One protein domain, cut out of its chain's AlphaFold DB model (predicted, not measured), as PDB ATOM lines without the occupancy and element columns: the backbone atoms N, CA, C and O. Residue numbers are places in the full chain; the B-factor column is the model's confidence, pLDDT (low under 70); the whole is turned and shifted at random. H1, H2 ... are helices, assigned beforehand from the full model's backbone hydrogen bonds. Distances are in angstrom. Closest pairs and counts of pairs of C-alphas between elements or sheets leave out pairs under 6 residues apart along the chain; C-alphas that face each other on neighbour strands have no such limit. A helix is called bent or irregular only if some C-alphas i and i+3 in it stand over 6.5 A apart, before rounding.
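Overview. This is residues 526 to 538, 574 to 722 and 822 to 855 of the 966 residues of the protein "E3 ubiquitin-protein ligase HERC2-like" of Salmo salar (UniProt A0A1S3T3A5). The core is an up-and-down bundle of four helices, H4, H6, H7 and H9, each running against the one before it in the chain; H6 and H7 make a hairpin whose tip, residues 683 to 688, sticks out. H2 packs on H4, H3 and H5 stand crosswise to each other beside it, H10 reaches away from H7, and the loop of residues 650 to 657 sticks out. The printed part has 196 residues with ten named helices, H1 to H10 in chain order, and no named strand: all helix. It is compact, with a radius of gyration of the C-alphas of 17.6 A and spans of 56 by 50 by 30 A.

Along the chain. Find C-alpha 662 at (20.967, 53.988, -6.059); from there H6, the longest helix, runs 34.2 A over residues 662 to 685. H7, residues 689 to 706, covers 25.0 A; it is irregular, with C-alphas 692 and 695 7.2 A apart, and has a kink of 32 degrees near residue 696. H4 is residues 619 to 634, 22.1 A, and H9 residues 822 to 833, 16.5 A. Look for H2 at residues 576 to 583, H3 at 590 to 605, 22.5 A, and H5 at 638 to 649, 17.2 A. H1, residues 528 to 532, is irregular, with C-alphas 529 and 532 7.2 A apart; H8 is residues 713 to 720. H10, residues 840 to 855, runs 22.8 A and ends at C-alpha 855, (-15.851, 37.990, -4.243).

Arrangement. Start at H4, the hub, touching five helices. It touches H7 the same way at a shallow tilt of 23 degrees, closest at the C-alphas of Cys 630 and Phe 704, 5.3 A. It touches H6 opposite ways, closest at C-alphas 624 and 671, 5.9 A. H9 touches H7, closest at C-alphas 832 and 696, 5.3 A, and H1, closest at C-alphas 824 and 528, 6.4 A. H2 touches H4, closest at C-alphas 583 and 626, 5.4 A. H3 and H5 touch about perpendicular, at 80 degrees, closest at C-alphas 595 and 645, 6.0 A. H10 only just touches H7, with 3 pairs of C-alphas within 8 A, the closest 840 and 699, 6.6 A. H8 touches no helix. Every O i to N i+4 pair is within hydrogen-bond range in H2, H3, H4, H6, H8, H9 and H10, against 7 of 8 in H5, 12 of 14 in H7 and 0 of 1 in H1, where 0 of 2 O i to N i+3 pairs are.

Size, cuts and confidence. The C-alphas of Gly 655 and Arg 853 are the two farthest apart, 56.5 A. Look for cuts between C-alphas 538 and 574, 17.1 A, and 722 and 822, 25.4 A. The links H3 to H4 and H5 to H6 are long. Mean pLDDT of the printed part is 80.1; 32 residues are under 70, among them 647 to 659 and 713 to 722.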
ATOM      1  N   GLN A 526       2.115  32.976  -0.907       83.31
ATOM      2  CA  GLN A 526       2.398  33.718   0.333       83.31
ATOM      3  C   GLN A 526       3.606  34.675   0.231       83.31
ATOM      4  O   GLN A 526       3.871  35.442   1.160       83.31
ATOM      5  N   SER A 527       4.366  34.636  -0.867       85.62
ATOM      6  CA  SER A 527       5.592  35.424  -1.031       85.62
ATOM      7  C   SER A 527       5.316  36.891  -1.398       85.62
ATOM      8  O   SER A 527       4.262  37.245  -1.926       85.62
ATOM      9  N   SER A 528       6.284  37.771  -1.113       82.94
ATOM     10  CA  SER A 528       6.102  39.232  -1.209       82.94
ATOM     11  C   SER A 528       5.705  39.747  -2.600       82.94
ATOM     12  O   SER A 528       5.007  40.752  -2.693       82.94
ATOM     13  N   ILE A 529       6.086  39.046  -3.671       86.00
ATOM     14  CA  ILE A 529       5.785  39.432  -5.055       86.00
ATOM     15  C   ILE A 529       4.284  39.347  -5.390       86.00
ATOM     16  O   ILE A 529       3.773  40.211  -6.100       86.00
ATOM     17  N   PHE A 530       3.560  38.371  -4.828       85.62
ATOM     18  CA  PHE A 530       2.139  38.133  -5.117       85.62
ATOM     19  C   PHE A 530       1.176  38.996  -4.288       85.62
ATOM     20  O   PHE A 530      -0.026  38.974  -4.541       85.62
ATOM     21  N   GLN A 531       1.671  39.814  -3.350       77.94
ATOM     22  CA  GLN A 531       0.826  40.640  -2.470       77.94
ATOM     23  C   GLN A 531      -0.022  41.687  -3.210       77.94
ATOM     24  O   GLN A 531      -1.043  42.126  -2.682       77.94
ATOM     25  N   GLY A 532       0.361  42.062  -4.436       72.81
ATOM     26  CA  GLY A 532      -0.473  42.893  -5.303       72.81
ATOM     27  C   GLY A 532      -1.738  42.180  -5.797       72.81
ATOM     28  O   GLY A 532      -2.756  42.834  -6.029       72.81
ATOM     29  N   GLY A 533      -1.718  40.851  -5.930       81.81
ATOM     30  CA  GLY A 533      -2.777  40.068  -6.568       81.81
ATOM     31  C   GLY A 533      -2.922  40.334  -8.074       81.81
ATOM     32  O   GLY A 533      -2.190  41.129  -8.666       81.81
ATOM     33  N   LEU A 534      -3.883  39.652  -8.695       81.69
ATOM     34  CA  LEU A 534      -4.089  39.643 -10.146       81.69
ATOM     35  C   LEU A 534      -4.614  40.990 -10.695       81.69
ATOM     36  O   LEU A 534      -5.375  41.706 -10.036       81.69
ATOM     37  N   GLN A 535      -4.212  41.334 -11.918       75.94
ATOM     38  CA  GLN A 535      -4.565  42.558 -12.635       75.94
ATOM     39  C   GLN A 535      -5.759  42.305 -13.572       75.94
ATOM     40  O   GLN A 535      -5.615  42.061 -14.766       75.94
ATOM     41  N   THR A 536      -6.971  42.409 -13.024       59.38
ATOM     42  CA  THR A 536      -8.258  42.111 -13.692       59.38
ATOM     43  C   THR A 536      -8.615  42.977 -14.913       59.38
ATOM     44  O   THR A 536      -9.686  42.807 -15.485       59.38
ATOM     45  N   SER A 537      -7.756  43.904 -15.345       47.19
ATOM     46  CA  SER A 537      -8.028  44.821 -16.463       47.19
ATOM     47  C   SER A 537      -7.670  44.282 -17.855       47.19
ATOM     48  O   SER A 537      -7.937  44.972 -18.834       47.19
ATOM     49  N   GLN A 538      -7.009  43.123 -17.958       42.47
ATOM     50  CA  GLN A 538      -6.498  42.588 -19.235       42.47
ATOM     51  C   GLN A 538      -6.911  41.145 -19.546       42.47
ATOM     52  O   GLN A 538      -6.645  40.680 -20.651       42.47
ATOM     53  N   HIS A 574       1.124  56.726 -14.620       65.88
ATOM     54  CA  HIS A 574       1.639  57.298 -15.865       65.88
ATOM     55  C   HIS A 574       2.904  56.586 -16.385       65.88
ATOM     56  O   HIS A 574       3.362  56.911 -17.480       65.88
ATOM     57  N   ALA A 575       3.484  55.644 -15.632       76.94
ATOM     58  CA  ALA A 575       4.709  54.943 -16.006       76.94
ATOM     59  C   ALA A 575       4.448  53.615 -16.730       76.94
ATOM     60  O   ALA A 575       5.251  53.247 -17.586       76.94
ATOM     61  N   GLN A 576       3.333  52.929 -16.457       82.50
ATOM     62  CA  GLN A 576       2.980  51.664 -17.117       82.50
ATOM     63  C   GLN A 576       3.099  51.682 -18.661       82.50
ATOM     64  O   GLN A 576       3.733  50.764 -19.178       82.50
ATOM     65  N   PRO A 577       2.599  52.679 -19.432       83.81
ATOM     66  CA  PRO A 577       2.765  52.674 -20.895       83.81
ATOM     67  C   PRO A 577       4.225  52.853 -21.350       83.81
ATOM     68  O   PRO A 577       4.623  52.304 -22.374       83.81
ATOM     69  N   PHE A 578       5.046  53.569 -20.578       86.00
ATOM     70  CA  PHE A 578       6.482  53.715 -20.839       86.00
ATOM     71  C   PHE A 578       7.249  52.418 -20.530       86.00
ATOM     72  O   PHE A 578       8.104  52.004 -21.310       86.00
ATOM     73  N   LEU A 579       6.901  51.723 -19.438       86.62
ATOM     74  CA  LEU A 579       7.442  50.392 -19.138       86.62
ATOM     75  C   LEU A 579       7.021  49.360 -20.199       86.62
ATOM     76  O   LEU A 579       7.844  48.542 -20.603       86.62
ATOM     77  N   GLN A 580       5.784  49.438 -20.701       87.44
ATOM     78  CA  GLN A 580       5.289  48.596 -21.793       87.44
ATOM     79  C   GLN A 580       6.129  48.784 -23.068       87.44
ATOM     80  O   GLN A 580       6.640  47.814 -23.616       87.44
ATOM     81  N   ALA A 581       6.388  50.027 -23.481       84.94
ATOM     82  CA  ALA A 581       7.206  50.312 -24.663       84.94
ATOM     83  C   ALA A 581       8.677  49.835 -24.538       84.94
ATOM     84  O   ALA A 581       9.306  49.505 -25.547       84.94
ATOM     85  N   ILE A 582       9.226  49.737 -23.315       86.06
ATOM     86  CA  ILE A 582      10.536  49.104 -23.048       86.06
ATOM     87  C   ILE A 582      10.444  47.566 -23.155       86.06
ATOM     88  O   ILE A 582      11.340  46.932 -23.731       86.06
ATOM     89  N   ALA A 583       9.376  46.963 -22.624       85.62
ATOM     90  CA  ALA A 583       9.117  45.521 -22.692       85.62
ATOM     91  C   ALA A 583       8.909  45.039 -24.141       85.62
ATOM     92  O   ALA A 583       9.525  44.054 -24.554       85.62
ATOM     93  N   ASP A 584       8.175  45.808 -24.946       83.25
ATOM     94  CA  ASP A 584       7.862  45.512 -26.351       83.25
ATOM     95  C   ASP A 584       8.958  45.977 -27.334       83.25
ATOM     96  O   ASP A 584       8.779  45.945 -28.548       83.25
ATOM     97  N   ASN A 585      10.114  46.428 -26.825       83.25
ATOM     98  CA  ASN A 585      11.265  46.893 -27.613       83.25
ATOM     99  C   ASN A 585      10.921  47.987 -28.648       83.25
ATOM    100  O   ASN A 585      11.472  48.009 -29.753       83.25
ATOM    101  N   THR A 586      10.005  48.903 -28.317       80.25
ATOM    102  CA  THR A 586       9.487  49.918 -29.251       80.25
ATOM    103  C   THR A 586      10.501  51.053 -29.452       80.25
ATOM    104  O   THR A 586      10.329  52.184 -29.007       80.25
ATOM    105  N   THR A 587      11.590  50.751 -30.163       68.31
ATOM    106  CA  THR A 587      12.730  51.652 -30.436       68.31
ATOM    107  C   THR A 587      12.398  52.883 -31.293       68.31
ATOM    108  O   THR A 587      13.264  53.739 -31.491       68.31
ATOM    109  N   GLN A 588      11.156  52.987 -31.776       71.25
ATOM    110  CA  GLN A 588      10.599  54.188 -32.407       71.25
ATOM    111  C   GLN A 588      10.289  55.295 -31.384       71.25
ATOM    112  O   GLN A 588      10.290  56.471 -31.746       71.25
ATOM    113  N   ASP A 589      10.065  54.952 -30.110       79.69
ATOM    114  CA  ASP A 589       9.892  55.939 -29.045       79.69
ATOM    115  C   ASP A 589      11.259  56.481 -28.588       79.69
ATOM    116  O   ASP A 589      12.114  55.767 -28.047       79.69
ATOM    117  N   HIS A 590      11.463  57.783 -28.795       79.25
ATOM    118  CA  HIS A 590      12.663  58.494 -28.362       79.25
ATOM    119  C   HIS A 590      12.884  58.419 -26.842       79.25
ATOM    120  O   HIS A 590      14.030  58.344 -26.402       79.25
ATOM    121  N   THR A 591      11.819  58.380 -26.034       81.88
ATOM    122  CA  THR A 591      11.911  58.317 -24.568       81.88
ATOM    123  C   THR A 591      12.477  56.978 -24.092       81.88
ATOM    124  O   THR A 591      13.362  56.942 -23.234       81.88
ATOM    125  N   VAL A 592      12.044  55.876 -24.713       83.50
ATOM    126  CA  VAL A 592      12.562  54.517 -24.492       83.50
ATOM    127  C   VAL A 592      14.033  54.435 -24.898       83.50
ATOM    128  O   VAL A 592      14.868  53.925 -24.146       83.50
ATOM    129  N   LYS A 593      14.378  54.987 -26.065       83.50
ATOM    130  CA  LYS A 593      15.747  54.984 -26.597       83.50
ATOM    131  C   LYS A 593      16.725  55.767 -25.713       83.50
ATOM    132  O   LYS A 593      17.812  55.266 -25.411       83.50
ATOM    133  N   ASP A 594      16.329  56.949 -25.246       82.56
ATOM    134  CA  ASP A 594      17.138  57.772 -24.340       82.56
ATOM    135  C   ASP A 594      17.270  57.144 -22.946       82.56
ATOM    136  O   ASP A 594      18.338  57.237 -22.333       82.56
ATOM    137  N   PHE A 595      16.231  56.462 -22.445       86.38
ATOM    138  CA  PHE A 595      16.313  55.698 -21.199       86.38
ATOM    139  C   PHE A 595      17.333  54.561 -21.299       86.38
ATOM    140  O   PHE A 595      18.251  54.474 -20.481       86.38
ATOM    141  N   LEU A 596      17.219  53.719 -22.331       85.75
ATOM    142  CA  LEU A 596      18.111  52.577 -22.530       85.75
ATOM    143  C   LEU A 596      19.567  53.022 -22.736       85.75
ATOM    144  O   LEU A 596      20.467  52.431 -22.141       85.75
ATOM    145  N   CYS A 597      19.816  54.115 -23.468       84.44
ATOM    146  CA  CYS A 597      21.165  54.672 -23.610       84.44
ATOM    147  C   CYS A 597      21.729  55.216 -22.279       84.44
ATOM    148  O   CYS A 597      22.922  55.070 -22.003       84.44
ATOM    149  N   GLN A 598      20.896  55.802 -21.410       82.25
ATOM    150  CA  GLN A 598      21.321  56.197 -20.061       82.25
ATOM    151  C   GLN A 598      21.637  54.985 -19.173       82.25
ATOM    152  O   GLN A 598      22.638  55.008 -18.454       82.25
ATOM    153  N   MET A 599      20.841  53.912 -19.244       84.81
ATOM    154  CA  MET A 599      21.109  52.670 -18.510       84.81
ATOM    155  C   MET A 599      22.385  51.976 -19.010       84.81
ATOM    156  O   MET A 599      23.194  51.533 -18.199       84.81
ATOM    157  N   GLU A 600      22.644  51.961 -20.319       83.25
ATOM    158  CA  GLU A 600      23.885  51.425 -20.893       83.25
ATOM    159  C   GLU A 600      25.129  52.192 -20.393       83.25
ATOM    160  O   GLU A 600      26.122  51.588 -19.975       83.25
ATOM    161  N   ARG A 601      25.066  53.532 -20.367       82.50
ATOM    162  CA  ARG A 601      26.128  54.391 -19.806       82.50
ATOM    163  C   ARG A 601      26.331  54.136 -18.309       82.50
ATOM    164  O   ARG A 601      27.476  54.067 -17.863       82.50
ATOM    165  N   CYS A 602      25.246  53.941 -17.558       82.50
ATOM    166  CA  CYS A 602      25.275  53.570 -16.142       82.50
ATOM    167  C   CYS A 602      26.010  52.239 -15.925       82.50
ATOM    168  O   CYS A 602      26.964  52.174 -15.151       82.50
ATOM    169  N   CYS A 603      25.629  51.191 -16.663       83.56
ATOM    170  CA  CYS A 603      26.262  49.877 -16.571       83.56
ATOM    171  C   CYS A 603      27.763  49.940 -16.878       83.56
ATOM    172  O   CYS A 603      28.555  49.373 -16.128       83.56
ATOM    173  N   LYS A 604      28.179  50.701 -17.900       85.19
ATOM    174  CA  LYS A 604      29.604  50.930 -18.202       85.19
ATOM    175  C   LYS A 604      30.335  51.649 -17.059       85.19
ATOM    176  O   LYS A 604      31.414  51.214 -16.673       85.19
ATOM    177  N   GLN A 605      29.738  52.685 -16.465       84.81
ATOM    178  CA  GLN A 605      30.321  53.416 -15.329       84.81
ATOM    179  C   GLN A 605      30.498  52.538 -14.074       84.81
ATOM    180  O   GLN A 605      31.486  52.681 -13.354       84.81
ATOM    181  N   TYR A 606      29.576  51.603 -13.825       82.50
ATOM    182  CA  TYR A 606      29.626  50.667 -12.693       82.50
ATOM    183  C   TYR A 606      30.222  49.288 -13.038       82.50
ATOM    184  O   TYR A 606      30.120  48.371 -12.224       82.50
ATOM    185  N   HIS A 607      30.878  49.149 -14.197       82.50
ATOM    186  CA  HIS A 607      31.547  47.921 -14.663       82.50
ATOM    187  C   HIS A 607      30.620  46.685 -14.786       82.50
ATOM    188  O   HIS A 607      31.071  45.543 -14.733       82.50
ATOM    189  N   LEU A 608      29.318  46.904 -14.993       84.00
ATOM    190  CA  LEU A 608      28.289  45.878 -15.209       84.00
ATOM    191  C   LEU A 608      28.219  45.481 -16.699       84.00
ATOM    192  O   LEU A 608      27.211  45.710 -17.368       84.00
ATOM    193  N   ILE A 609      29.322  44.960 -17.243       76.50
ATOM    194  CA  ILE A 609      29.471  44.617 -18.669       76.50
ATOM    195  C   ILE A 609      29.508  43.093 -18.826       76.50
ATOM    196  O   ILE A 609      30.309  42.425 -18.177       76.50
ATOM    197  N   THR A 610      28.634  42.529 -19.664       73.62
ATOM    198  CA  THR A 610      28.575  41.078 -19.899       73.62
ATOM    199  C   THR A 610      29.780  40.587 -20.716       73.62
ATOM    200  O   THR A 610      30.266  41.328 -21.570       73.62
ATOM    201  N   PRO A 611      30.250  39.333 -20.532       69.25
ATOM    202  CA  PRO A 611      31.389  38.795 -21.292       69.25
ATOM    203  C   PRO A 611      31.152  38.695 -22.806       69.25
ATOM    204  O   PRO A 611      32.101  38.586 -23.578       69.25
ATOM    205  N   ILE A 612      29.883  38.698 -23.222       75.94
ATOM    206  CA  ILE A 612      29.429  38.656 -24.611       75.94
ATOM    207  C   ILE A 612      28.467  39.831 -24.816       75.94
ATOM    208  O   ILE A 612      27.610  40.092 -23.964       75.94
ATOM    209  N   THR A 613      28.601  40.523 -25.949       76.69
ATOM    210  CA  THR A 613      27.647  41.537 -26.417       76.69
ATOM    211  C   THR A 613      26.652  40.869 -27.360       76.69
ATOM    212  O   THR A 613      27.049  40.350 -28.402       76.69
ATOM    213  N   PHE A 614      25.370  40.879 -27.007       83.44
ATOM    214  CA  PHE A 614      24.307  40.248 -27.792       83.44
ATOM    215  C   PHE A 614      23.485  41.281 -28.593       83.44
ATOM    216  O   PHE A 614      23.383  42.435 -28.171       83.44
ATOM    217  N   PRO A 615      22.860  40.890 -29.722       83.12
ATOM    218  CA  PRO A 615      21.829  41.693 -30.386       83.12
ATOM    219  C   PRO A 615      20.616  41.966 -29.478       83.12
ATOM    220  O   PRO A 615      20.279  41.143 -28.632       83.12
ATOM    221  N   LEU A 616      19.903  43.075 -29.709       75.12
ATOM    222  CA  LEU A 616      18.715  43.478 -28.926       75.12
ATOM    223  C   LEU A 616      17.541  42.476 -28.994       75.12
ATOM    224  O   LEU A 616      16.679  42.470 -28.114       75.12
ATOM    225  N   GLU A 617      17.521  41.646 -30.037       79.00
ATOM    226  CA  GLU A 617      16.545  40.577 -30.295       79.00
ATOM    227  C   GLU A 617      16.972  39.221 -29.698       79.00
ATOM    228  O   GLU A 617      16.250  38.233 -29.802       79.00
ATOM    229  N   HIS A 618      18.154  39.135 -29.077       89.12
ATOM    230  CA  HIS A 618      18.631  37.896 -28.469       89.12
ATOM    231  C   HIS A 618      17.853  37.583 -27.175       89.12
ATOM    232  O   HIS A 618      17.645  38.498 -26.373       89.12
ATOM    233  N   PRO A 619      17.504  36.313 -26.874       88.50
ATOM    234  CA  PRO A 619      16.688  35.979 -25.700       88.50
ATOM    235  C   PRO A 619      17.254  36.472 -24.354       88.50
ATOM    236  O   PRO A 619      16.497  36.861 -23.471       88.50
ATOM    237  N   VAL A 620      18.584  36.546 -24.209       89.56
ATOM    238  CA  VAL A 620      19.247  37.087 -23.000       89.56
ATOM    239  C   VAL A 620      19.059  38.611 -22.855       89.56
ATOM    240  O   VAL A 620      19.010  39.129 -21.737       89.56
ATOM    241  N   GLU A 621      18.915  39.344 -23.964       89.06
ATOM    242  CA  GLU A 621      18.569  40.772 -23.947       89.06
ATOM    243  C   GLU A 621      17.068  40.991 -23.745       89.06
ATOM    244  O   GLU A 621      16.690  41.894 -22.999       89.06
ATOM    245  N   GLU A 622      16.211  40.133 -24.306       90.44
ATOM    246  CA  GLU A 622      14.773  40.149 -24.017       90.44
ATOM    247  C   GLU A 622      14.496  39.917 -22.525       90.44
ATOM    248  O   GLU A 622      13.850  40.755 -21.894       90.44
ATOM    249  N   VAL A 623      15.061  38.860 -21.924       91.81
ATOM    250  CA  VAL A 623      14.993  38.634 -20.468       91.81
ATOM    251  C   VAL A 623      15.548  39.836 -19.702       91.81
ATOM    252  O   VAL A 623      14.961  40.255 -18.708       91.81
ATOM    253  N   GLY A 624      16.638  40.442 -20.183       90.75
ATOM    254  CA  GLY A 624      17.208  41.655 -19.598       90.75
ATOM    255  C   GLY A 624      16.232  42.838 -19.555       90.75
ATOM    256  O   GLY A 624      16.113  43.493 -18.518       90.75
ATOM    257  N   ARG A 625      15.512  43.100 -20.655       91.12
ATOM    258  CA  ARG A 625      14.506  44.173 -20.751       91.12
ATOM    259  C   ARG A 625      13.254  43.859 -19.930       91.12
ATOM    260  O   ARG A 625      12.784  44.729 -19.198       91.12
ATOM    261  N   LEU A 626      12.746  42.628 -19.996       91.31
ATOM    262  CA  LEU A 626      11.563  42.201 -19.241       91.31
ATOM    263  C   LEU A 626      11.816  42.221 -17.726       91.31
ATOM    264  O   LEU A 626      10.994  42.747 -16.978       91.31
ATOM    265  N   LEU A 627      12.974  41.737 -17.263       92.88
ATOM    266  CA  LEU A 627      13.351  41.773 -15.846       92.88
ATOM    267  C   LEU A 627      13.572  43.208 -15.347       92.88
ATOM    268  O   LEU A 627      13.160  43.529 -14.233       92.88
ATOM    269  N   LEU A 628      14.155  44.088 -16.170       91.94
ATOM    270  CA  LEU A 628      14.245  45.522 -15.872       91.94
ATOM    271  C   LEU A 628      12.846  46.128 -15.664       91.94
ATOM    272  O   LEU A 628      12.622  46.806 -14.663       91.94
ATOM    273  N   CYS A 629      11.887  45.834 -16.547       91.19
ATOM    274  CA  CYS A 629      10.509  46.317 -16.419       91.19
ATOM    275  C   CYS A 629       9.792  45.733 -15.190       91.19
ATOM    276  O   CYS A 629       9.166  46.487 -14.447       91.19
ATOM    277  N   CYS A 630       9.945  44.434 -14.908       90.62
ATOM    278  CA  CYS A 630       9.397  43.793 -13.705       90.62
ATOM    279  C   CYS A 630       9.926  44.441 -12.419       90.62
ATOM    280  O   CYS A 630       9.152  44.821 -11.540       90.62
ATOM    281  N   LEU A 631      11.247  44.609 -12.307       90.25
ATOM    282  CA  LEU A 631      11.872  45.207 -11.127       90.25
ATOM    283  C   LEU A 631      11.475  46.682 -10.957       90.25
ATOM    284  O   LEU A 631      11.274  47.119  -9.827       90.25
ATOM    285  N   LEU A 632      11.298  47.438 -12.048       88.62
ATOM    286  CA  LEU A 632      10.800  48.819 -11.990       88.62
ATOM    287  C   LEU A 632       9.300  48.905 -11.637       88.62
ATOM    288  O   LEU A 632       8.924  49.818 -10.898       88.62
ATOM    289  N   LYS A 633       8.466  47.963 -12.108       87.75
ATOM    290  CA  LYS A 633       7.027  47.865 -11.785       87.75
ATOM    291  C   LYS A 633       6.816  47.520 -10.309       87.75
ATOM    292  O   LYS A 633       6.218  48.295  -9.571       87.75
ATOM    293  N   HIS A 634       7.342  46.385  -9.840       86.31
ATOM    294  CA  HIS A 634       7.031  45.863  -8.501       86.31
ATOM    295  C   HIS A 634       7.694  46.628  -7.338       86.31
ATOM    296  O   HIS A 634       7.291  46.421  -6.195       86.31
ATOM    297  N   GLN A 635       8.670  47.505  -7.605       84.19
ATOM    298  CA  GLN A 635       9.322  48.373  -6.605       84.19
ATOM    299  C   GLN A 635       8.775  49.815  -6.578       84.19
ATOM    300  O   GLN A 635       9.313  50.631  -5.832       84.19
ATOM    301  N   ASP A 636       7.771  50.154  -7.400       82.50
ATOM    302  CA  ASP A 636       7.327  51.541  -7.648       82.50
ATOM    303  C   ASP A 636       8.496  52.481  -8.034       82.50
ATOM    304  O   ASP A 636       8.734  53.539  -7.452       82.50
ATOM    305  N   LEU A 637       9.279  52.057  -9.033       83.94
ATOM    306  CA  LEU A 637      10.379  52.839  -9.614       83.94
ATOM    307  C   LEU A 637      10.099  53.281 -11.059       83.94
ATOM    308  O   LEU A 637      10.870  54.068 -11.610       83.94
ATOM    309  N   GLY A 638       8.995  52.841 -11.672       83.56
ATOM    310  CA  GLY A 638       8.588  53.262 -13.017       83.56
ATOM    311  C   GLY A 638       8.455  54.783 -13.153       83.56
ATOM    312  O   GLY A 638       8.976  55.373 -14.101       83.56
ATOM    313  N   HIS A 639       7.846  55.445 -12.164       81.88
ATOM    314  CA  HIS A 639       7.712  56.905 -12.150       81.88
ATOM    315  C   HIS A 639       9.076  57.618 -12.016       81.88
ATOM    316  O   HIS A 639       9.277  58.696 -12.581       81.88
ATOM    317  N   VAL A 640      10.044  57.002 -11.324       82.44
ATOM    318  CA  VAL A 640      11.427  57.494 -11.215       82.44
ATOM    319  C   VAL A 640      12.151  57.357 -12.555       82.44
ATOM    320  O   VAL A 640      12.789  58.310 -13.001       82.44
ATOM    321  N   ALA A 641      12.014  56.207 -13.223       82.69
ATOM    322  CA  ALA A 641      12.593  55.946 -14.539       82.69
ATOM    323  C   ALA A 641      12.083  56.940 -15.598       82.69
ATOM    324  O   ALA A 641      12.888  57.589 -16.265       82.69
ATOM    325  N   LEU A 642      10.765  57.155 -15.674       83.25
ATOM    326  CA  LEU A 642      10.153  58.143 -16.568       83.25
ATOM    327  C   LEU A 642      10.614  59.583 -16.250       83.25
ATOM    328  O   LEU A 642      10.845  60.387 -17.155       83.25
ATOM    329  N   SER A 643      10.814  59.916 -14.969       80.69
ATOM    330  CA  SER A 643      11.319  61.235 -14.565       80.69
ATOM    331  C   SER A 643      12.762  61.493 -15.022       80.69
ATOM    332  O   SER A 643      13.073  62.619 -15.410       80.69
ATOM    333  N   LEU A 644      13.629  60.471 -15.044       79.50
ATOM    334  CA  LEU A 644      15.001  60.590 -15.569       79.50
ATOM    335  C   LEU A 644      15.019  60.957 -17.062       79.50
ATOM    336  O   LEU A 644      15.901  61.694 -17.497       79.50
ATOM    337  N   VAL A 645      14.036  60.493 -17.838       77.75
ATOM    338  CA  VAL A 645      13.908  60.831 -19.265       77.75
ATOM    339  C   VAL A 645      13.321  62.229 -19.457       77.75
ATOM    340  O   VAL A 645      13.907  63.057 -20.154       77.75
ATOM    341  N   ASN A 646      12.213  62.544 -18.784       72.38
ATOM    342  CA  ASN A 646      11.543  63.841 -18.932       72.38
ATOM    343  C   ASN A 646      12.417  65.023 -18.465       72.38
ATOM    344  O   ASN A 646      12.343  66.111 -19.033       72.38
ATOM    345  N   GLN A 647      13.307  64.813 -17.486       63.06
ATOM    346  CA  GLN A 647      14.308  65.812 -17.084       63.06
ATOM    347  C   GLN A 647      15.424  66.020 -18.127       63.06
ATOM    348  O   GLN A 647      16.070  67.068 -18.118       63.06
ATOM    349  N   CYS A 648      15.648  65.071 -19.044       53.47
ATOM    350  CA  CYS A 648      16.549  65.254 -20.184       53.47
ATOM    351  C   CYS A 648      15.880  66.042 -21.321       53.47
ATOM    352  O   CYS A 648      16.522  66.925 -21.889       53.47
ATOM    353  N   ALA A 649      14.595  65.793 -21.597       52.31
ATOM    354  CA  ALA A 649      13.835  66.487 -22.644       52.31
ATOM    355  C   ALA A 649      13.677  68.005 -22.401       52.31
ATOM    356  O   ALA A 649      13.564  68.775 -23.350       52.31
ATOM    357  N   LEU A 650      13.703  68.451 -21.138       51.75
ATOM    358  CA  LEU A 650      13.525  69.861 -20.754       51.75
ATOM    359  C   LEU A 650      14.791  70.738 -20.858       51.75
ATOM    360  O   LEU A 650      14.760  71.890 -20.434       51.75
ATOM    361  N   GLY A 651      15.902  70.225 -21.401       49.62
ATOM    362  CA  GLY A 651      17.038  71.055 -21.839       49.62
ATOM    363  C   GLY A 651      17.765  71.862 -20.752       49.62
ATOM    364  O   GLY A 651      18.450  72.829 -21.076       49.62
ATOM    365  N   VAL A 652      17.627  71.509 -19.468       43.91
ATOM    366  CA  VAL A 652      18.266  72.260 -18.373       43.91
ATOM    367  C   VAL A 652      19.774  71.986 -18.338       43.91
ATOM    368  O   VAL A 652      20.221  70.842 -18.180       43.91
ATOM    369  N   GLU A 653      20.532  73.070 -18.486       40.69
ATOM    370  CA  GLU A 653      21.968  73.065 -18.759       40.69
ATOM    371  C   GLU A 653      22.865  72.514 -17.636       40.69
ATOM    372  O   GLU A 653      22.599  72.634 -16.441       40.69
ATOM    373  N   GLN A 654      23.953  71.910 -18.114       46.53
ATOM    374  CA  GLN A 654      25.285  71.652 -17.547       46.53
ATOM    375  C   GLN A 654      25.604  72.006 -16.073       46.53
ATOM    376  O   GLN A 654      25.297  73.074 -15.556       46.53
ATOM    377  N   GLY A 655      26.417  71.146 -15.436       40.06
ATOM    378  CA  GLY A 655      27.248  71.553 -14.288       40.06
ATOM    379  C   GLY A 655      27.554  70.470 -13.248       40.06
ATOM    380  O   GLY A 655      28.565  70.558 -12.553       40.06
ATOM    381  N   LYS A 656      26.717  69.434 -13.125       41.47
ATOM    382  CA  LYS A 656      26.939  68.307 -12.199       41.47
ATOM    383  C   LYS A 656      26.628  66.976 -12.878       41.47
ATOM    384  O   LYS A 656      25.644  66.868 -13.603       41.47
ATOM    385  N   GLN A 657      27.464  65.970 -12.608       47.91
ATOM    386  CA  GLN A 657      27.217  64.566 -12.957       47.91
ATOM    387  C   GLN A 657      25.789  64.180 -12.539       47.91
ATOM    388  O   GLN A 657      25.445  64.283 -11.360       47.91
ATOM    389  N   ARG A 658      24.946  63.776 -13.501       54.81
ATOM    390  CA  ARG A 658      23.544  63.398 -13.257       54.81
ATOM    391  C   ARG A 658      23.513  62.035 -12.555       54.81
ATOM    392  O   ARG A 658      23.486  60.994 -13.202       54.81
ATOM    393  N   THR A 659      23.583  62.040 -11.224       64.38
ATOM    394  CA  THR A 659      23.644  60.816 -10.415       64.38
ATOM    395  C   THR A 659      22.323  60.052 -10.476       64.38
ATOM    396  O   THR A 659      21.343  60.452  -9.845       64.38
ATOM    397  N   ILE A 660      22.315  58.933 -11.202       75.62
ATOM    398  CA  ILE A 660      21.197  57.984 -11.228       75.62
ATOM    399  C   ILE A 660      20.923  57.485  -9.789       75.62
ATOM    400  O   ILE A 660      21.878  57.242  -9.042       75.62
ATOM    401  N   PRO A 661      19.653  57.352  -9.353       82.31
ATOM    402  CA  PRO A 661      19.323  56.881  -8.009       82.31
ATOM    403  C   PRO A 661      19.899  55.492  -7.717       82.31
ATOM    404  O   PRO A 661      19.857  54.608  -8.571       82.31
ATOM    405  N   ARG A 662      20.377  55.275  -6.481       82.12
ATOM    406  CA  ARG A 662      20.967  53.988  -6.059       82.12
ATOM    407  C   ARG A 662      20.035  52.804  -6.320       82.12
ATOM    408  O   ARG A 662      20.480  51.831  -6.904       82.12
ATOM    409  N   SER A 663      18.741  52.947  -6.034       81.38
ATOM    410  CA  SER A 663      17.727  51.924  -6.323       81.38
ATOM    411  C   SER A 663      17.686  51.487  -7.793       81.38
ATOM    412  O   SER A 663      17.527  50.304  -8.066       81.38
ATOM    413  N   VAL A 664      17.884  52.404  -8.746       84.50
ATOM    414  CA  VAL A 664      17.937  52.074 -10.181       84.50
ATOM    415  C   VAL A 664      19.264  51.391 -10.536       84.50
ATOM    416  O   VAL A 664      19.268  50.425 -11.292       84.50
ATOM    417  N   ILE A 665      20.384  51.815  -9.936       85.31
ATOM    418  CA  ILE A 665      21.695  51.151 -10.089       85.31
ATOM    419  C   ILE A 665      21.656  49.716  -9.535       85.31
ATOM    420  O   ILE A 665      22.219  48.801 -10.136       85.31
ATOM    421  N   ASP A 666      20.962  49.498  -8.420       86.56
ATOM    422  CA  ASP A 666      20.785  48.178  -7.818       86.56
ATOM    423  C   ASP A 666      19.869  47.286  -8.678       86.56
ATOM    424  O   ASP A 666      20.140  46.095  -8.823       86.56
ATOM    425  N   VAL A 667      18.855  47.851  -9.351       88.81
ATOM    426  CA  VAL A 667      18.083  47.134 -10.387       88.81
ATOM    427  C   VAL A 667      18.984  46.736 -11.563       88.81
ATOM    428  O   VAL A 667      18.975  45.569 -11.956       88.81
ATOM    429  N   CYS A 668      19.829  47.638 -12.078       88.12
ATOM    430  CA  CYS A 668      20.813  47.301 -13.115       88.12
ATOM    431  C   CYS A 668      21.766  46.175 -12.671       88.12
ATOM    432  O   CYS A 668      22.099  45.303 -13.473       88.12
ATOM    433  N   ARG A 669      22.171  46.150 -11.392       90.25
ATOM    434  CA  ARG A 669      23.011  45.087 -10.814       90.25
ATOM    435  C   ARG A 669      22.305  43.729 -10.804       90.25
ATOM    436  O   ARG A 669      22.924  42.749 -11.208       90.25
ATOM    437  N   MET A 670      21.033  43.671 -10.404       89.56
ATOM    438  CA  MET A 670      20.251  42.426 -10.427       89.56
ATOM    439  C   MET A 670      20.031  41.915 -11.858       89.56
ATOM    440  O   MET A 670      20.205  40.726 -12.113       89.56
ATOM    441  N   VAL A 671      19.720  42.804 -12.811       91.06
ATOM    442  CA  VAL A 671      19.582  42.442 -14.236       91.06
ATOM    443  C   VAL A 671      20.903  41.911 -14.803       91.06
ATOM    444  O   VAL A 671      20.911  40.907 -15.514       91.06
ATOM    445  N   TYR A 672      22.032  42.532 -14.451       90.19
ATOM    446  CA  TYR A 672      23.364  42.051 -14.825       90.19
ATOM    447  C   TYR A 672      23.660  40.654 -14.254       90.19
ATOM    448  O   TYR A 672      24.058  39.757 -14.997       90.19
ATOM    449  N   GLN A 673      23.403  40.439 -12.961       91.19
ATOM    450  CA  GLN A 673      23.582  39.137 -12.309       91.19
ATOM    451  C   GLN A 673      22.702  38.050 -12.943       91.19
ATOM    452  O   GLN A 673      23.194  36.951 -13.197       91.19
ATOM    453  N   ALA A 674      21.446  38.362 -13.277       90.94
ATOM    454  CA  ALA A 674      20.548  37.443 -13.972       90.94
ATOM    455  C   ALA A 674      21.069  37.054 -15.367       90.94
ATOM    456  O   ALA A 674      21.118  35.868 -15.689       90.94
ATOM    457  N   LYS A 675      21.545  38.020 -16.169       90.75
ATOM    458  CA  LYS A 675      22.187  37.737 -17.468       90.75
ATOM    459  C   LYS A 675      23.411  36.834 -17.321       90.75
ATOM    460  O   LYS A 675      23.541  35.863 -18.063       90.75
ATOM    461  N   CYS A 676      24.288  37.112 -16.355       90.50
ATOM    462  CA  CYS A 676      25.442  36.256 -16.068       90.50
ATOM    463  C   CYS A 676      25.029  34.840 -15.641       90.50
ATOM    464  O   CYS A 676      25.659  33.876 -16.076       90.50
ATOM    465  N   SER A 677      23.956  34.702 -14.854       90.94
ATOM    466  CA  SER A 677      23.405  33.397 -14.479       90.94
ATOM    467  C   SER A 677      22.919  32.617 -15.701       90.94
ATOM    468  O   SER A 677      23.293  31.466 -15.854       90.94
ATOM    469  N   LEU A 678      22.170  33.241 -16.616       90.12
ATOM    470  CA  LEU A 678      21.653  32.577 -17.824       90.12
ATOM    471  C   LEU A 678      22.768  32.106 -18.768       90.12
ATOM    472  O   LEU A 678      22.683  31.011 -19.318       90.12
ATOM    473  N   ILE A 679      23.832  32.902 -18.925       90.19
ATOM    474  CA  ILE A 679      25.028  32.510 -19.691       90.19
ATOM    475  C   ILE A 679      25.698  31.286 -19.045       90.19
ATOM    476  O   ILE A 679      26.081  30.356 -19.756       90.19
ATOM    477  N   LYS A 680      25.794  31.255 -17.709       89.62
ATOM    478  CA  LYS A 680      26.338  30.117 -16.954       89.62
ATOM    479  C   LYS A 680      25.450  28.871 -17.082       89.62
ATOM    480  O   LYS A 680      25.955  27.821 -17.460       89.62
ATOM    481  N   THR A 681      24.139  28.988 -16.873       88.25
ATOM    482  CA  THR A 681      23.171  27.886 -17.016       88.25
ATOM    483  C   THR A 681      23.186  27.298 -18.433       88.25
ATOM    484  O   THR A 681      23.191  26.082 -18.586       88.25
ATOM    485  N   HIS A 682      23.286  28.130 -19.476       88.38
ATOM    486  CA  HIS A 682      23.516  27.680 -20.856       88.38
ATOM    487  C   HIS A 682      24.815  26.862 -20.991       88.38
ATOM    488  O   HIS A 682      24.809  25.783 -21.581       88.38
ATOM    489  N   GLN A 683      25.926  27.350 -20.428       89.50
ATOM    490  CA  GLN A 683      27.226  26.665 -20.471       89.50
ATOM    491  C   GLN A 683      27.245  25.342 -19.686       89.50
ATOM    492  O   GLN A 683      27.932  24.413 -20.098       89.50
ATOM    493  N   GLU A 684      26.493  25.242 -18.587       89.50
ATOM    494  CA  GLU A 684      26.420  24.041 -17.742       89.50
ATOM    495  C   GLU A 684      25.410  23.001 -18.256       89.50
ATOM    496  O   GLU A 684      25.665  21.805 -18.140       89.50
ATOM    497  N   GLN A 685      24.286  23.425 -18.850       85.88
ATOM    498  CA  GLN A 685      23.244  22.519 -19.358       85.88
ATOM    499  C   GLN A 685      23.423  22.122 -20.836       85.88
ATOM    500  O   GLN A 685      22.774  21.180 -21.287       85.88
ATOM    501  N   GLY A 686      24.240  22.841 -21.617       85.31
ATOM    502  CA  GLY A 686      24.471  22.562 -23.046       85.31
ATOM    503  C   GLY A 686      23.267  22.813 -23.970       85.31
ATOM    504  O   GLY A 686      23.298  22.425 -25.136       85.31
ATOM    505  N   ARG A 687      22.206  23.448 -23.456       87.44
ATOM    506  CA  ARG A 687      20.970  23.801 -24.177       87.44
ATOM    507  C   ARG A 687      21.103  25.150 -24.882       87.44
ATOM    508  O   ARG A 687      21.899  25.992 -24.470       87.44
ATOM    509  N   SER A 688      20.290  25.400 -25.907       90.50
ATOM    510  CA  SER A 688      20.299  26.686 -26.611       90.50
ATOM    511  C   SER A 688      19.811  27.840 -25.727       90.50
ATOM    512  O   SER A 688      18.972  27.670 -24.839       90.50
ATOM    513  N   TYR A 689      20.261  29.065 -26.024       90.94
ATOM    514  CA  TYR A 689      19.762  30.267 -25.343       90.94
ATOM    515  C   TYR A 689      18.239  30.434 -25.452       90.94
ATOM    516  O   TYR A 689      17.642  31.026 -24.554       90.94
ATOM    517  N   LYS A 690      17.597  29.915 -26.511       90.06
ATOM    518  CA  LYS A 690      16.137  29.971 -26.665       90.06
ATOM    519  C   LYS A 690      15.442  29.079 -25.634       90.06
ATOM    520  O   LYS A 690      14.543  29.555 -24.955       90.06
ATOM    521  N   GLU A 691      15.891  27.835 -25.471       88.12
ATOM    522  CA  GLU A 691      15.331  26.886 -24.494       88.12
ATOM    523  C   GLU A 691      15.574  27.341 -23.049       88.12
ATOM    524  O   GLU A 691      14.673  27.263 -22.220       88.12
ATOM    525  N   VAL A 692      16.764  27.878 -22.750       88.81
ATOM    526  CA  VAL A 692      17.108  28.377 -21.406       88.81
ATOM    527  C   VAL A 692      16.326  29.649 -21.050       88.81
ATOM    528  O   VAL A 692      15.941  29.827 -19.898       88.81
ATOM    529  N   CYS A 693      16.069  30.540 -22.015       90.75
ATOM    530  CA  CYS A 693      15.374  31.803 -21.745       90.75
ATOM    531  C   CYS A 693      13.844  31.715 -21.858       90.75
ATOM    532  O   CYS A 693      13.173  32.495 -21.191       90.75
ATOM    533  N   ALA A 694      13.272  30.802 -22.653       89.62
ATOM    534  CA  ALA A 694      11.822  30.714 -22.876       89.62
ATOM    535  C   ALA A 694      10.964  30.675 -21.586       89.62
ATOM    536  O   ALA A 694      10.127  31.569 -21.437       89.62
ATOM    537  N   PRO A 695      11.184  29.761 -20.614       88.62
ATOM    538  CA  PRO A 695      10.386  29.733 -19.380       88.62
ATOM    539  C   PRO A 695      10.630  30.960 -18.484       88.62
ATOM    540  O   PRO A 695       9.779  31.343 -17.684       88.62
ATOM    541  N   VAL A 696      11.783  31.622 -18.624       91.31
ATOM    542  CA  VAL A 696      12.097  32.867 -17.904       91.31
ATOM    543  C   VAL A 696      11.339  34.047 -18.521       91.31
ATOM    544  O   VAL A 696      10.785  34.870 -17.794       91.31
ATOM    545  N   ILE A 697      11.260  34.114 -19.854       90.19
ATOM    546  CA  ILE A 697      10.475  35.104 -20.610       90.19
ATOM    547  C   ILE A 697       8.986  34.971 -20.271       90.19
ATOM    548  O   ILE A 697       8.345  35.974 -19.971       90.19
ATOM    549  N   GLU A 698       8.452  33.749 -20.261       89.25
ATOM    550  CA  GLU A 698       7.066  33.444 -19.891       89.25
ATOM    551  C   GLU A 698       6.720  33.974 -18.489       89.25
ATOM    552  O   GLU A 698       5.828  34.812 -18.334       89.25
ATOM    553  N   ARG A 699       7.499  33.577 -17.473       90.50
ATOM    554  CA  ARG A 699       7.322  34.020 -16.079       90.50
ATOM    555  C   ARG A 699       7.431  35.535 -15.930       90.50
ATOM    556  O   ARG A 699       6.664  36.126 -15.175       90.50
ATOM    557  N   LEU A 700       8.354  36.183 -16.645       91.25
ATOM    558  CA  LEU A 700       8.497  37.641 -16.608       91.25
ATOM    559  C   LEU A 700       7.340  38.366 -17.310       91.25
ATOM    560  O   LEU A 700       6.906  39.403 -16.814       91.25
ATOM    561  N   ARG A 701       6.794  37.831 -18.409       89.50
ATOM    562  CA  ARG A 701       5.587  38.380 -19.056       89.50
ATOM    563  C   ARG A 701       4.363  38.255 -18.147       89.50
ATOM    564  O   ARG A 701       3.632  39.230 -18.003       89.50
ATOM    565  N   PHE A 702       4.191  37.117 -17.472       88.44
ATOM    566  CA  PHE A 702       3.153  36.920 -16.451       88.44
ATOM    567  C   PHE A 702       3.255  37.954 -15.317       88.44
ATOM    568  O   PHE A 702       2.285  38.655 -15.030       88.44
ATOM    569  N   LEU A 703       4.443  38.127 -14.722       88.88
ATOM    570  CA  LEU A 703       4.660  39.147 -13.688       88.88
ATOM    571  C   LEU A 703       4.387  40.569 -14.206       88.88
ATOM    572  O   LEU A 703       3.729  41.362 -13.533       88.88
ATOM    573  N   PHE A 704       4.879  40.904 -15.400       87.38
ATOM    574  CA  PHE A 704       4.784  42.263 -15.927       87.38
ATOM    575  C   PHE A 704       3.370  42.650 -16.384       87.38
ATOM    576  O   PHE A 704       2.946  43.779 -16.122       87.38
ATOM    577  N   ASN A 705       2.627  41.735 -17.007       85.88
ATOM    578  CA  ASN A 705       1.299  42.012 -17.560       85.88
ATOM    579  C   ASN A 705       0.183  41.726 -16.540       85.88
ATOM    580  O   ASN A 705      -0.687  42.566 -16.312       85.88
ATOM    581  N   GLU A 706       0.220  40.561 -15.891       85.19
ATOM    582  CA  GLU A 706      -0.940  40.002 -15.185       85.19
ATOM    583  C   GLU A 706      -0.931  40.232 -13.676       85.19
ATOM    584  O   GLU A 706      -1.985  40.191 -13.042       85.19
ATOM    585  N   LEU A 707       0.234  40.471 -13.073       85.62
ATOM    586  CA  LEU A 707       0.356  40.687 -11.636       85.62
ATOM    587  C   LEU A 707       0.423  42.188 -11.322       85.62
ATOM    588  O   LEU A 707       1.205  42.933 -11.917       85.62
ATOM    589  N   ARG A 708      -0.386  42.664 -10.367       83.62
ATOM    590  CA  ARG A 708      -0.323  44.067  -9.920       83.62
ATOM    591  C   ARG A 708       0.999  44.336  -9.177       83.62
ATOM    592  O   ARG A 708       1.569  43.404  -8.602       83.62
ATOM    593  N   PRO A 709       1.493  45.591  -9.148       83.06
ATOM    594  CA  PRO A 709       2.708  45.947  -8.415       83.06
ATOM    595  C   PRO A 709       2.687  45.439  -6.965       83.06
ATOM    596  O   PRO A 709       1.705  45.622  -6.248       83.06
ATOM    597  N   ALA A 710       3.782  44.804  -6.534       80.88
ATOM    598  CA  ALA A 710       3.907  44.251  -5.181       80.88
ATOM    599  C   ALA A 710       4.026  45.358  -4.117       80.88
ATOM    600  O   ALA A 710       3.541  45.218  -2.994       80.88
ATOM    601  N   VAL A 711       4.641  46.481  -4.493       75.50
ATOM    602  CA  VAL A 711       4.605  47.747  -3.761       75.50
ATOM    603  C   VAL A 711       3.765  48.737  -4.563       75.50
ATOM    604  O   VAL A 711       4.003  48.933  -5.750       75.50
ATOM    605  N   SER A 712       2.804  49.386  -3.906       71.00
ATOM    606  CA  SER A 712       2.093  50.555  -4.431       71.00
ATOM    607  C   SER A 712       1.785  51.543  -3.306       71.00
ATOM    608  O   SER A 712       1.812  51.177  -2.122       71.00
ATOM    609  N   SER A 713       1.456  52.789  -3.660       62.41
ATOM    610  CA  SER A 713       0.949  53.802  -2.722       62.41
ATOM    611  C   SER A 713      -0.173  53.246  -1.848       62.41
ATOM    612  O   SER A 713      -0.128  53.375  -0.622       62.41
ATOM    613  N   ASP A 714      -1.121  52.566  -2.485       60.12
ATOM    614  CA  ASP A 714      -2.415  52.190  -1.923       60.12
ATOM    615  C   ASP A 714      -2.279  50.967  -1.015       60.12
ATOM    616  O   ASP A 714      -2.778  50.977   0.110       60.12
ATOM    617  N   LEU A 715      -1.479  49.972  -1.422       62.72
ATOM    618  CA  LEU A 715      -1.054  48.871  -0.549       62.72
ATOM    619  C   LEU A 715      -0.299  49.406   0.677       62.72
ATOM    620  O   LEU A 715      -0.488  48.919   1.796       62.72
ATOM    621  N   SER A 716       0.515  50.455   0.503       61.09
ATOM    622  CA  SER A 716       1.188  51.117   1.625       61.09
ATOM    623  C   SER A 716       0.206  51.852   2.547       61.09
ATOM    624  O   SER A 716       0.439  51.891   3.750       61.09
ATOM    625  N   ILE A 717      -0.889  52.415   2.027       59.91
ATOM    626  CA  ILE A 717      -1.928  53.080   2.826       59.91
ATOM    627  C   ILE A 717      -2.736  52.034   3.600       59.91
ATOM    628  O   ILE A 717      -2.816  52.125   4.823       59.91
ATOM    629  N   VAL A 718      -3.239  50.993   2.931       56.62
ATOM    630  CA  VAL A 718      -4.020  49.905   3.549       56.62
ATOM    631  C   VAL A 718      -3.224  49.191   4.649       56.62
ATOM    632  O   VAL A 718      -3.752  48.961   5.734       56.62
ATOM    633  N   SER A 719      -1.932  48.920   4.438       56.19
ATOM    634  CA  SER A 719      -1.067  48.325   5.473       56.19
ATOM    635  C   SER A 719      -0.718  49.280   6.628       56.19
ATOM    636  O   SER A 719      -0.487  48.827   7.753       56.19
ATOM    637  N   LYS A 720      -0.721  50.604   6.401       55.41
ATOM    638  CA  LYS A 720      -0.540  51.631   7.450       55.41
ATOM    639  C   LYS A 720      -1.840  51.949   8.207       55.41
ATOM    640  O   LYS A 720      -1.767  52.431   9.341       55.41
ATOM    641  N   LEU A 721      -3.015  51.647   7.644       53.31
ATOM    642  CA  LEU A 721      -4.324  51.773   8.295       53.31
ATOM    643  C   LEU A 721      -4.501  50.705   9.388       53.31
ATOM    644  O   LEU A 721      -5.133  49.665   9.213       53.31
ATOM    645  N   LYS A 722      -3.980  51.008  10.584       47.00
ATOM    646  CA  LYS A 722      -4.005  50.138  11.779       47.00
ATOM    647  C   LYS A 722      -5.403  49.731  12.280       47.00
ATOM    648  O   LYS A 722      -5.479  48.999  13.257       47.00
ATOM    649  N   SER A 822      15.718  45.349  -1.490       70.88
ATOM    650  CA  SER A 822      16.629  44.265  -1.870       70.88
ATOM    651  C   SER A 822      16.065  42.849  -1.694       70.88
ATOM    652  O   SER A 822      16.455  41.972  -2.462       70.88
ATOM    653  N   SER A 823      15.184  42.583  -0.719       81.38
ATOM    654  CA  SER A 823      14.640  41.228  -0.526       81.38
ATOM    655  C   SER A 823      13.588  40.895  -1.583       81.38
ATOM    656  O   SER A 823      13.637  39.820  -2.168       81.38
ATOM    657  N   LEU A 824      12.697  41.842  -1.897       84.69
ATOM    658  CA  LEU A 824      11.708  41.687  -2.970       84.69
ATOM    659  C   LEU A 824      12.388  41.601  -4.350       84.69
ATOM    660  O   LEU A 824      11.973  40.797  -5.180       84.69
ATOM    661  N   MET A 825      13.473  42.353  -4.584       85.38
ATOM    662  CA  MET A 825      14.300  42.204  -5.796       85.38
ATOM    663  C   MET A 825      14.901  40.795  -5.908       85.38
ATOM    664  O   MET A 825      14.897  40.217  -6.992       85.38
ATOM    665  N   GLY A 826      15.360  40.224  -4.787       88.19
ATOM    666  CA  GLY A 826      15.800  38.831  -4.707       88.19
ATOM    667  C   GLY A 826      14.689  37.843  -5.069       88.19
ATOM    668  O   GLY A 826      14.885  37.026  -5.960       88.19
ATOM    669  N   THR A 827      13.504  37.958  -4.459       88.50
ATOM    670  CA  THR A 827      12.357  37.066  -4.728       88.50
ATOM    671  C   THR A 827      11.871  37.133  -6.183       88.50
ATOM    672  O   THR A 827      11.512  36.102  -6.744       88.50
ATOM    673  N   ILE A 828      11.894  38.310  -6.823       90.19
ATOM    674  CA  ILE A 828      11.551  38.460  -8.253       90.19
ATOM    675  C   ILE A 828      12.535  37.680  -9.140       90.19
ATOM    676  O   ILE A 828      12.119  36.991 -10.071       90.19
ATOM    677  N   VAL A 829      13.834  37.750  -8.835       90.31
ATOM    678  CA  VAL A 829      14.874  37.033  -9.588       90.31
ATOM    679  C   VAL A 829      14.865  35.526  -9.281       90.31
ATOM    680  O   VAL A 829      15.017  34.737 -10.211       90.31
ATOM    681  N   GLU A 830      14.606  35.115  -8.031       90.69
ATOM    682  CA  GLU A 830      14.402  33.706  -7.639       90.69
ATOM    683  C   GLU A 830      13.227  33.080  -8.405       90.69
ATOM    684  O   GLU A 830      13.365  31.984  -8.941       90.69
ATOM    685  N   PHE A 831      12.088  33.777  -8.500       89.81
ATOM    686  CA  PHE A 831      10.910  33.293  -9.228       89.81
ATOM    687  C   PHE A 831      11.182  33.142 -10.730       89.81
ATOM    688  O   PHE A 831      10.865  32.107 -11.316       89.81
ATOM    689  N   ALA A 832      11.791  34.154 -11.356       89.38
ATOM    690  CA  ALA A 832      12.052  34.146 -12.792       89.38
ATOM    691  C   ALA A 832      13.052  33.046 -13.199       89.38
ATOM    692  O   ALA A 832      12.782  32.288 -14.130       89.38
ATOM    693  N   LEU A 833      14.181  32.937 -12.488       88.38
ATOM    694  CA  LEU A 833      15.309  32.066 -12.851       88.38
ATOM    695  C   LEU A 833      15.219  30.627 -12.309       88.38
ATOM    696  O   LEU A 833      16.177  29.871 -12.469       88.38
ATOM    697  N   LYS A 834      14.125  30.224 -11.648       84.00
ATOM    698  CA  LYS A 834      14.048  28.892 -11.024       84.00
ATOM    699  C   LYS A 834      14.125  27.758 -12.058       84.00
ATOM    700  O   LYS A 834      13.345  27.726 -13.006       84.00
ATOM    701  N   GLU A 835      15.015  26.795 -11.829       67.38
ATOM    702  CA  GLU A 835      15.259  25.676 -12.758       67.38
ATOM    703  C   GLU A 835      14.190  24.567 -12.707       67.38
ATOM    704  O   GLU A 835      14.026  23.824 -13.671       67.38
ATOM    705  N   GLU A 836      13.429  24.463 -11.613       68.12
ATOM    706  CA  GLU A 836      12.264  23.568 -11.534       68.12
ATOM    707  C   GLU A 836      11.119  24.023 -12.469       68.12
ATOM    708  O   GLU A 836      10.961  25.229 -12.718       68.12
ATOM    709  N   PRO A 837      10.255  23.094 -12.932       64.88
ATOM    710  CA  PRO A 837       9.061  23.410 -13.715       64.88
ATOM    711  C   PRO A 837       7.991  24.100 -12.850       64.88
ATOM    712  O   PRO A 837       7.038  23.491 -12.370       64.88
ATOM    713  N   LEU A 838       8.160  25.405 -12.638       73.75
ATOM    714  CA  LEU A 838       7.113  26.288 -12.135       73.75
ATOM    715  C   LEU A 838       6.148  26.598 -13.282       73.75
ATOM    716  O   LEU A 838       6.474  27.402 -14.157       73.75
ATOM    717  N   ASP A 839       4.994  25.936 -13.240       81.62
ATOM    718  CA  ASP A 839       3.836  26.134 -14.112       81.62
ATOM    719  C   ASP A 839       3.155  27.486 -13.811       81.62
ATOM    720  O   ASP A 839       2.685  27.745 -12.695       81.62
ATOM    721  N   VAL A 840       3.146  28.363 -14.816       84.38
ATOM    722  CA  VAL A 840       2.563  29.709 -14.755       84.38
ATOM    723  C   VAL A 840       1.036  29.659 -14.844       84.38
ATOM    724  O   VAL A 840       0.359  30.439 -14.173       84.38
ATOM    725  N   GLU A 841       0.474  28.710 -15.589       82.81
ATOM    726  CA  GLU A 841      -0.970  28.567 -15.769       82.81
ATOM    727  C   GLU A 841      -1.633  28.021 -14.498       82.81
ATOM    728  O   GLU A 841      -2.653  28.541 -14.042       82.81
ATOM    729  N   LYS A 842      -0.990  27.070 -13.813       85.12
ATOM    730  CA  LYS A 842      -1.376  26.663 -12.453       85.12
ATOM    731  C   LYS A 842      -1.310  27.827 -11.464       85.12
ATOM    732  O   LYS A 842      -2.185  27.939 -10.603       85.12
ATOM    733  N   MET A 843      -0.339  28.736 -11.599       85.31
ATOM    734  CA  MET A 843      -0.278  29.954 -10.778       85.31
ATOM    735  C   MET A 843      -1.432  30.921 -11.098       85.31
ATOM    736  O   MET A 843      -2.048  31.453 -10.171       85.31
ATOM    737  N   ARG A 844      -1.792  31.094 -12.380       84.88
ATOM    738  CA  ARG A 844      -2.975  31.859 -12.820       84.88
ATOM    739  C   ARG A 844      -4.259  31.279 -12.222       84.88
ATOM    740  O   ARG A 844      -5.015  32.013 -11.585       84.88
ATOM    741  N   LYS A 845      -4.467  29.961 -12.338       83.88
ATOM    742  CA  LYS A 845      -5.597  29.224 -11.739       83.88
ATOM    743  C   LYS A 845      -5.669  29.403 -10.218       83.88
ATOM    744  O   LYS A 845      -6.747  29.645  -9.681       83.88
ATOM    745  N   CYS A 846      -4.535  29.379  -9.517       86.81
ATOM    746  CA  CYS A 846      -4.502  29.665  -8.079       86.81
ATOM    747  C   CYS A 846      -4.937  31.104  -7.751       86.81
ATOM    748  O   CYS A 846      -5.730  31.313  -6.836       86.81
ATOM    749  N   LEU A 847      -4.458  32.107  -8.496       85.00
ATOM    750  CA  LEU A 847      -4.839  33.509  -8.278       85.00
ATOM    751  C   LEU A 847      -6.312  33.786  -8.620       85.00
ATOM    752  O   LEU A 847      -6.947  34.593  -7.940       85.00
ATOM    753  N   LEU A 848      -6.881  33.077  -9.599       83.25
ATOM    754  CA  LEU A 848      -8.324  33.053  -9.857       83.25
ATOM    755  C   LEU A 848      -9.111  32.534  -8.652       83.25
ATOM    756  O   LEU A 848     -10.005  33.225  -8.170       83.25
ATOM    757  N   LYS A 849      -8.731  31.377  -8.094       83.12
ATOM    758  CA  LYS A 849      -9.380  30.835  -6.888       83.12
ATOM    759  C   LYS A 849      -9.178  31.716  -5.650       83.12
ATOM    760  O   LYS A 849      -9.986  31.660  -4.728       83.12
ATOM    761  N   GLN A 850      -8.190  32.610  -5.626       83.38
ATOM    762  CA  GLN A 850      -8.124  33.677  -4.617       83.38
ATOM    763  C   GLN A 850      -9.090  34.838  -4.893       83.38
ATOM    764  O   GLN A 850      -9.661  35.372  -3.939       83.38
ATOM    765  N   LEU A 851      -9.292  35.217  -6.160       83.06
ATOM    766  CA  LEU A 851     -10.220  36.275  -6.570       83.06
ATOM    767  C   LEU A 851     -11.681  35.862  -6.354       83.06
ATOM    768  O   LEU A 851     -12.390  36.561  -5.635       83.06
ATOM    769  N   GLU A 852     -12.099  34.702  -6.867       81.75
ATOM    770  CA  GLU A 852     -13.435  34.119  -6.639       81.75
ATOM    771  C   GLU A 852     -13.771  34.097  -5.140       81.75
ATOM    772  O   GLU A 852     -14.809  34.584  -4.695       81.75
ATOM    773  N   ARG A 853     -12.826  33.625  -4.318       83.44
ATOM    774  CA  ARG A 853     -12.991  33.577  -2.862       83.44
ATOM    775  C   ARG A 853     -12.998  34.949  -2.193       83.44
ATOM    776  O   ARG A 853     -13.538  35.084  -1.094       83.44
ATOM    777  N   ALA A 854     -12.409  35.974  -2.799       80.12
ATOM    778  CA  ALA A 854     -12.549  37.351  -2.333       80.12
ATOM    779  C   ALA A 854     -13.935  37.924  -2.676       80.12
ATOM    780  O   ALA A 854     -14.516  38.609  -1.833       80.12
ATOM    781  N   GLU A 855     -14.494  37.593  -3.845       81.75
ATOM    782  CA  GLU A 855     -15.851  37.990  -4.243       81.75
ATOM    783  C   GLU A 855     -16.917  37.332  -3.353       81.75
ATOM    784  O   GLU A 855     -17.731  38.048  -2.774       81.75
TER     785      GLU A 855